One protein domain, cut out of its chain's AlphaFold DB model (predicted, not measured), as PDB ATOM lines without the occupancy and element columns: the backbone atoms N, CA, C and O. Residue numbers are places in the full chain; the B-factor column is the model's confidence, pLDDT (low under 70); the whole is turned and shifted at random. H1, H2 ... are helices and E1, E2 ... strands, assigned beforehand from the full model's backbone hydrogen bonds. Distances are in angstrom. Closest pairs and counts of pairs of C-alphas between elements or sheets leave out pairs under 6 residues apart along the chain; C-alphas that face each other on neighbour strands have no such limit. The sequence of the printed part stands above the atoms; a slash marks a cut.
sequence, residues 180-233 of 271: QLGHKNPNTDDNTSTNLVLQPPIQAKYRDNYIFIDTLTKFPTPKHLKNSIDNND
ATOM      1  N   GLN A 180     -30.093 -14.110  49.109       84.50
ATOM      2  CA  GLN A 180     -31.541 -14.075  49.280       84.50
ATOM      3  C   GLN A 180     -32.220 -13.840  47.935       84.50
ATOM      4  O   GLN A 180     -31.666 -13.177  47.059       84.50
ATOM      5  N   LEU A 181     -33.431 -14.373  47.772       84.12
ATOM      6  CA  LEU A 181     -34.309 -13.987  46.670       84.12
ATOM      7  C   LEU A 181     -35.075 -12.728  47.080       84.12
ATOM      8  O   LEU A 181     -35.731 -12.711  48.121       84.12
ATOM      9  N   GLY A 182     -34.968 -11.683  46.268       80.25
ATOM     10  CA  GLY A 182     -35.756 -10.459  46.379       80.25
ATOM     11  C   GLY A 182     -36.591 -10.228  45.123       80.25
ATOM     12  O   GLY A 182     -36.375 -10.883  44.100       80.25
ATOM     13  N   HIS A 183     -37.532  -9.288  45.184       84.31
ATOM     14  CA  HIS A 183     -38.314  -8.878  44.017       84.31
ATOM     15  C   HIS A 183     -37.488  -7.991  43.078       84.31
ATOM     16  O   HIS A 183     -36.728  -7.132  43.533       84.31
ATOM     17  N   LYS A 184     -37.641  -8.173  41.761       83.62
ATOM     18  CA  LYS A 184     -37.045  -7.286  40.752       83.62
ATOM     19  C   LYS A 184     -37.710  -5.923  40.804       83.62
ATOM     20  O   LYS A 184     -37.021  -4.911  40.854       83.62
ATOM     21  N   ASN A 185     -39.037  -5.891  40.833       86.81
ATOM     22  CA  ASN A 185     -39.787  -4.686  41.142       86.81
ATOM     23  C   ASN A 185     -40.473  -4.859  42.505       86.81
ATOM     24  O   ASN A 185     -41.403  -5.658  42.601       86.81
ATOM     25  N   PRO A 186     -40.042  -4.138  43.555       83.06
ATOM     26  CA  PRO A 186     -40.660  -4.245  44.879       83.06
ATOM     27  C   PRO A 186     -42.059  -3.615  44.940       83.06
ATOM     28  O   PRO A 186     -42.774  -3.817  45.913       83.06
ATOM     29  N   ASN A 187     -42.448  -2.834  43.927       84.56
ATOM     30  CA  ASN A 187     -43.740  -2.152  43.878       84.56
ATOM     31  C   ASN A 187     -44.802  -2.935  43.085       84.56
ATOM     32  O   ASN A 187     -45.823  -2.354  42.724       84.56
ATOM     33  N   THR A 188     -44.566  -4.212  42.765       78.94
ATOM     34  CA  THR A 188     -45.560  -5.091  42.132       78.94
ATOM     35  C   THR A 188     -45.947  -6.223  43.078       78.94
ATOM     36  O   THR A 188     -45.100  -6.761  43.786       78.94
ATOM     37  N   ASP A 189     -47.210  -6.650  43.032       74.62
ATOM     38  CA  ASP A 189     -47.701  -7.813  43.795       74.62
ATOM     39  C   ASP A 189     -47.331  -9.163  43.138       74.62
ATOM     40  O   ASP A 189     -47.786 -10.234  43.548       74.62
ATOM     41  N   ASP A 190     -46.498  -9.120  42.094       78.00
ATOM     42  CA  ASP A 190     -46.063 -10.284  41.333       78.00
ATOM     43  C   ASP A 190     -45.014 -11.091  42.113       78.00
ATOM     44  O   ASP A 190     -43.852 -10.699  42.232       78.00
ATOM     45  N   ASN A 191     -45.425 -12.251  42.621       77.38
ATOM     46  CA  ASN A 191     -44.562 -13.197  43.332       77.38
ATOM     47  C   ASN A 191     -44.092 -14.365  42.450       77.38
ATOM     48  O   ASN A 191     -43.562 -15.356  42.956       77.38
ATOM     49  N   THR A 192     -44.310 -14.286  41.136       83.12
ATOM     50  CA  THR A 192     -43.842 -15.314  40.206       83.12
ATOM     51  C   THR A 192     -42.316 -15.320  40.116       83.12
ATOM     52  O   THR A 192     -41.637 -14.321  40.362       83.12
ATOM     53  N   SER A 193     -41.753 -16.457  39.700       79.62
ATOM     54  CA  SER A 193     -40.307 -16.611  39.515       79.62
ATOM     55  C   SER A 193     -39.712 -15.614  38.513       79.62
ATOM     56  O   SER A 193     -38.518 -15.321  38.579       79.62
ATOM     57  N   THR A 194     -40.526 -15.041  37.621       82.00
ATOM     58  CA  THR A 194     -40.091 -14.024  36.658       82.00
ATOM     59  C   THR A 194     -39.786 -12.672  37.302       82.00
ATOM     60  O   THR A 194     -38.924 -11.953  36.785       82.00
ATOM     61  N   ASN A 195     -40.387 -12.364  38.458       81.44
ATOM     62  CA  ASN A 195     -40.133 -11.152  39.245       81.44
ATOM     63  C   ASN A 195     -39.158 -11.383  40.413       81.44
ATOM     64  O   ASN A 195     -39.010 -10.514  41.264       81.44
ATOM     65  N   LEU A 196     -38.456 -12.518  40.469       83.19
ATOM     66  CA  LEU A 196     -37.452 -12.781  41.504       83.19
ATOM     67  C   LEU A 196     -36.027 -12.573  40.985       83.19
ATOM     68  O   LEU A 196     -35.707 -12.865  39.831       83.19
ATOM     69  N   VAL A 197     -35.150 -12.083  41.855       83.44
ATOM     70  CA  VAL A 197     -33.720 -11.899  41.598       83.44
ATOM     71  C   VAL A 197     -32.910 -12.324  42.818       83.44
ATOM     72  O   VAL A 197     -33.298 -12.077  43.959       83.44
ATOM     73  N   LEU A 198     -31.777 -12.983  42.579       84.19
ATOM     74  CA  LEU A 198     -30.851 -13.378  43.633       84.19
ATOM     75  C   LEU A 198     -29.958 -12.192  44.011       84.19
ATOM     76  O   LEU A 198     -29.354 -11.561  43.145       84.19
ATOM     77  N   GLN A 199     -29.876 -11.897  45.303       79.88
ATOM     78  CA  GLN A 199     -29.239 -10.694  45.821       79.88
ATOM     79  C   GLN A 199     -28.362 -11.013  47.042       79.88
ATOM     80  O   GLN A 199     -28.765 -11.806  47.899       79.88
ATOM     81  N   PRO A 200     -27.175 -10.392  47.172       82.44
ATOM     82  CA  PRO A 200     -26.395 -10.475  48.395       82.44
ATOM     83  C   PRO A 200     -27.018  -9.589  49.493       82.44
ATOM     84  O   PRO A 200     -27.716  -8.616  49.190       82.44
ATOM     85  N   PRO A 201     -26.726  -9.841  50.783       76.88
ATOM     86  CA  PRO A 201     -27.352  -9.142  51.913       76.88
ATOM     87  C   PRO A 201     -27.282  -7.612  51.866       76.88
ATOM     88  O   PRO A 201     -28.182  -6.931  52.354       76.88
ATOM     89  N   ILE A 202     -26.222  -7.042  51.282       67.75
ATOM     90  CA  ILE A 202     -26.072  -5.586  51.149       67.75
ATOM     91  C   ILE A 202     -27.220  -4.962  50.343       67.75
ATOM     92  O   ILE A 202     -27.632  -3.837  50.619       67.75
ATOM     93  N   GLN A 203     -27.789  -5.714  49.399       62.94
ATOM     94  CA  GLN A 203     -28.888  -5.270  48.549       62.94
ATOM     95  C   GLN A 203     -30.248  -5.361  49.219       62.94
ATOM     96  O   GLN A 203     -31.137  -4.600  48.849       62.94
ATOM     97  N   ALA A 204     -30.384  -6.155  50.283       60.94
ATOM     98  CA  ALA A 204     -31.587  -6.151  51.107       60.94
ATOM     99  C   ALA A 204     -31.861  -4.763  51.724       60.94
ATOM    100  O   ALA A 204     -33.012  -4.416  51.962       60.94
ATOM    101  N   LYS A 205     -30.829  -3.922  51.918       64.50
ATOM    102  CA  LYS A 205     -30.985  -2.516  52.356       64.50
ATOM    103  C   LYS A 205     -31.595  -1.606  51.284       64.50
ATOM    104  O   LYS A 205     -32.124  -0.544  51.596       64.50
ATOM    105  N   TYR A 206     -31.483  -2.010  50.025       68.12
ATOM    106  CA  TYR A 206     -31.904  -1.254  48.850       68.12
ATOM    107  C   TYR A 206     -33.126  -1.878  48.168       68.12
ATOM    108  O   TYR A 206     -33.686  -1.265  47.264       68.12
ATOM    109  N   ARG A 207     -33.564  -3.058  48.623       70.31
ATOM    110  CA  ARG A 207     -34.605  -3.870  47.984       70.31
ATOM    111  C   ARG A 207     -35.915  -3.113  47.755       70.31
ATOM    112  O   ARG A 207     -36.487  -3.229  46.689       70.31
ATOM    113  N   ASP A 208     -36.318  -2.278  48.714       77.69
ATOM    114  CA  ASP A 208     -37.588  -1.535  48.676       77.69
ATOM    115  C   ASP A 208     -37.437  -0.146  48.017       77.69
ATOM    116  O   ASP A 208     -38.405   0.576  47.778       77.69
ATOM    117  N   ASN A 209     -36.195   0.257  47.731       85.25
ATOM    118  CA  ASN A 209     -35.851   1.583  47.222       85.25
ATOM    119  C   ASN A 209     -35.542   1.585  45.725       85.25
ATOM    120  O   ASN A 209     -35.502   2.661  45.127       85.25
ATOM    121  N   TYR A 210     -35.335   0.417  45.111       87.88
ATOM    122  CA  TYR A 210     -34.960   0.327  43.707       87.88
ATOM    123  C   TYR A 210     -35.654  -0.819  42.967       87.88
ATOM    124  O   TYR A 210     -35.888  -1.887  43.519       87.88
ATOM    125  N   ILE A 211     -35.912  -0.589  41.685       88.56
ATOM    126  CA  ILE A 211     -36.249  -1.586  40.676       88.56
ATOM    127  C   ILE A 211     -34.932  -2.155  40.135       88.56
ATOM    128  O   ILE A 211     -34.069  -1.411  39.664       88.56
ATOM    129  N   PHE A 212     -34.758  -3.468  40.216       83.69
ATOM    130  CA  PHE A 212     -33.552  -4.173  39.803       83.69
ATOM    131  C   PHE A 212     -33.645  -4.561  38.334       83.69
ATOM    132  O   PHE A 212     -34.535  -5.307  37.926       83.69
ATOM    133  N   ILE A 213     -32.683  -4.070  37.557       81.56
ATOM    134  CA  ILE A 213     -32.489  -4.468  36.162       81.56
ATOM    135  C   ILE A 213     -31.516  -5.651  36.135       81.56
ATOM    136  O   ILE A 213     -31.790  -6.676  35.517       81.56
ATOM    137  N   ASP A 214     -30.421  -5.535  36.893       76.81
ATOM    138  CA  ASP A 214     -29.468  -6.609  37.161       76.81
ATOM    139  C   ASP A 214     -28.816  -6.432  38.553       76.81
ATOM    140  O   ASP A 214     -29.203  -5.570  39.350       76.81
ATOM    141  N   THR A 215     -27.826  -7.269  38.878       72.44
ATOM    142  CA  THR A 215     -27.124  -7.249  40.170       72.44
ATOM    143  C   THR A 215     -26.499  -5.888  40.496       72.44
ATOM    144  O   THR A 215     -26.506  -5.468  41.652       72.44
ATOM    145  N   LEU A 216     -25.964  -5.154  39.527       76.25
ATOM    146  CA  LEU A 216     -25.295  -3.869  39.754       76.25
ATOM    147  C   LEU A 216     -26.168  -2.684  39.332       76.25
ATOM    148  O   LEU A 216     -26.138  -1.653  40.007       76.25
ATOM    149  N   THR A 217     -27.016  -2.857  38.322       79.38
ATOM    150  CA  THR A 217     -27.853  -1.804  37.741       79.38
ATOM    151  C   THR A 217     -29.248  -1.785  38.348       79.38
ATOM    152  O   THR A 217     -29.980  -2.778  38.326       79.38
ATOM    153  N   LYS A 218     -29.639  -0.627  38.886       85.44
ATOM    154  CA  LYS A 218     -30.942  -0.443  39.528       85.44
ATOM    155  C   LYS A 218     -31.476   0.955  39.265       85.44
ATOM    156  O   LYS A 218     -30.702   1.907  39.178       85.44
ATOM    157  N   PHE A 219     -32.793   1.071  39.192       87.31
ATOM    158  CA  PHE A 219     -33.495   2.335  39.015       87.31
ATOM    159  C   PHE A 219     -34.251   2.693  40.297       87.31
ATOM    160  O   PHE A 219     -34.887   1.812  40.870       87.31
ATOM    161  N   PRO A 220     -34.183   3.933  40.810       89.31
ATOM    162  CA  PRO A 220     -34.865   4.278  42.051       89.31
ATOM    163  C   PRO A 220     -36.383   4.134  41.902       89.31
ATOM    164  O   PRO A 220     -36.961   4.505  40.882       89.31
ATOM    165  N   THR A 221     -37.050   3.632  42.939       90.12
ATOM    166  CA  THR A 221     -38.515   3.699  43.000       90.12
ATOM    167  C   THR A 221     -38.956   5.166  43.055       90.12
ATOM    168  O   THR A 221     -38.199   6.004  43.557       90.12
ATOM    169  N   PRO A 222     -40.182   5.514  42.614       89.75
ATOM    170  CA  PRO A 222     -40.661   6.901  42.661       89.75
ATOM    171  C   PRO A 222     -40.515   7.547  44.048       89.75
ATOM    172  O   PRO A 222     -40.092   8.695  44.174       89.75
ATOM    173  N   LYS A 223     -40.778   6.770  45.108       89.38
ATOM    174  CA  LYS A 223     -40.607   7.196  46.503       89.38
ATOM    175  C   LYS A 223     -39.148   7.504  46.840       89.38
ATOM    176  O   LYS A 223     -38.868   8.533  47.451       89.38
ATOM    177  N   HIS A 224     -38.225   6.620  46.467       90.94
ATOM    178  CA  HIS A 224     -36.810   6.823  46.754       90.94
ATOM    179  C   HIS A 224     -36.227   7.984  45.941       90.94
ATOM    180  O   HIS A 224     -35.501   8.805  46.496       90.94
ATOM    181  N   LEU A 225     -36.602   8.103  44.662       88.88
ATOM    182  CA  LEU A 225     -36.186   9.208  43.800       88.88
ATOM    183  C   LEU A 225     -36.599  10.561  44.392       88.88
ATOM    184  O   LEU A 225     -35.761  11.451  44.515       88.88
ATOM    185  N   LYS A 226     -37.858  10.693  44.826       86.88
ATOM    186  CA  LYS A 226     -38.355  11.917  45.466       86.88
ATOM    187  C   LYS A 226     -37.555  12.272  46.722       86.88
ATOM    188  O   LYS A 226     -37.100  13.402  46.847       86.88
ATOM    189  N   ASN A 227     -37.330  11.305  47.613       87.44
ATOM    190  CA  ASN A 227     -36.561  11.539  48.839       87.44
ATOM    191  C   ASN A 227     -35.119  11.986  48.543       87.44
ATOM    192  O   ASN A 227     -34.600  12.871  49.215       87.44
ATOM    193  N   SER A 228     -34.477  11.391  47.537       83.31
ATOM    194  CA  SER A 228     -33.105  11.736  47.147       83.31
ATOM    195  C   SER A 228     -32.998  13.133  46.523       83.31
ATOM    196  O   SER A 228     -31.986  13.806  46.715       83.31
ATOM    197  N   ILE A 229     -34.036  13.588  45.813       83.25
ATOM    198  CA  ILE A 229     -34.135  14.971  45.321       83.25
ATOM    199  C   ILE A 229     -34.346  15.934  46.497       83.25
ATOM    200  O   ILE A 229     -33.609  16.908  46.624       83.25
ATOM    201  N   ASP A 230     -35.286  15.628  47.398       84.00
ATOM    202  CA  ASP A 230     -35.597  16.458  48.575       84.00
ATOM    203  C   ASP A 230     -34.366  16.628  49.499       84.00
ATOM    204  O   ASP A 230     -34.162  17.690  50.093       84.00
ATOM    205  N   ASN A 231     -33.503  15.608  49.579       78.31
ATOM    206  CA  ASN A 231     -32.268  15.617  50.373       78.31
ATOM    207  C   ASN A 231     -31.043  16.216  49.653       78.31
ATOM    208  O   ASN A 231     -29.968  16.284  50.253       78.31
ATOM    209  N   ASN A 232     -31.170  16.663  48.396       73.06
ATOM    210  CA  ASN A 232     -30.049  17.116  47.558       73.06
ATOM    211  C   ASN A 232     -28.964  16.042  47.306       73.06
ATOM    212  O   ASN A 232     -27.825  16.368  46.955       73.06
ATOM    213  N   ASP A 233     -29.313  14.761  47.449       71.69
ATOM    214  CA  ASP A 233     -28.435  13.634  47.110       71.69
ATOM    215  C   ASP A 233     -28.363  13.430  45.587       71.69
ATOM    216  O   ASP A 233     -27.336  13.010  45.050       71.69
TER     217      ASP A 233
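Overview. This is residues 180 to 233 of the 271 residues of an uncharacterized protein of viral metagenome (UniProt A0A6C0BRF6). Two small strand hairpins, E1 with E2 and E3 with E4, follow one another along an elongated domain, with helix H2 at one end and the first hairpin, its strands joined by a wide loop, toward the other. The 54 printed residues run E1, E2, H1, E3, E4, H2, both two-stranded sheets antiparallel, class mixed. The whole is compact, radius of gyration of the C-alphas 11.4 A, spanning 36 by 22 by 15 A.

Arrangement. E1, residues 180 to 183, and E2, 196 to 199, form a hairpin at 136 degrees; N 182 and O 197 are 2.9 A apart. H1, residues 201 to 204, is too short for an O i to N i+4 pair. E3, 210 to 212, and E4, 218 to 220, form a hairpin at 155 degrees; N 211 and O 219 are 2.7 A apart. In H2, residues 222 to 230, every such pair is within hydrogen-bond range; its closest C-alpha to E3 is His 224, 7.4 A from Tyr 210. E1 and H2 are apart.

Along the chain. E1 begins at C-alpha 180 (-31.541, -14.075, 49.280) and measures 10.0 A, E2 9.5 A, H1 5.2 A, E3 6.1 A, E4 6.6 A. H2 measures 12.3 A, ending at C-alpha 230 (-35.597, 16.458, 48.575).

Size, cuts and confidence. The C-alphas farthest apart, Ser 193 and Asn 232, are 36.2 A apart. The printed part has no cut; E1 to E2 is a long link. Residues 202 to 206 are under pLDDT 70.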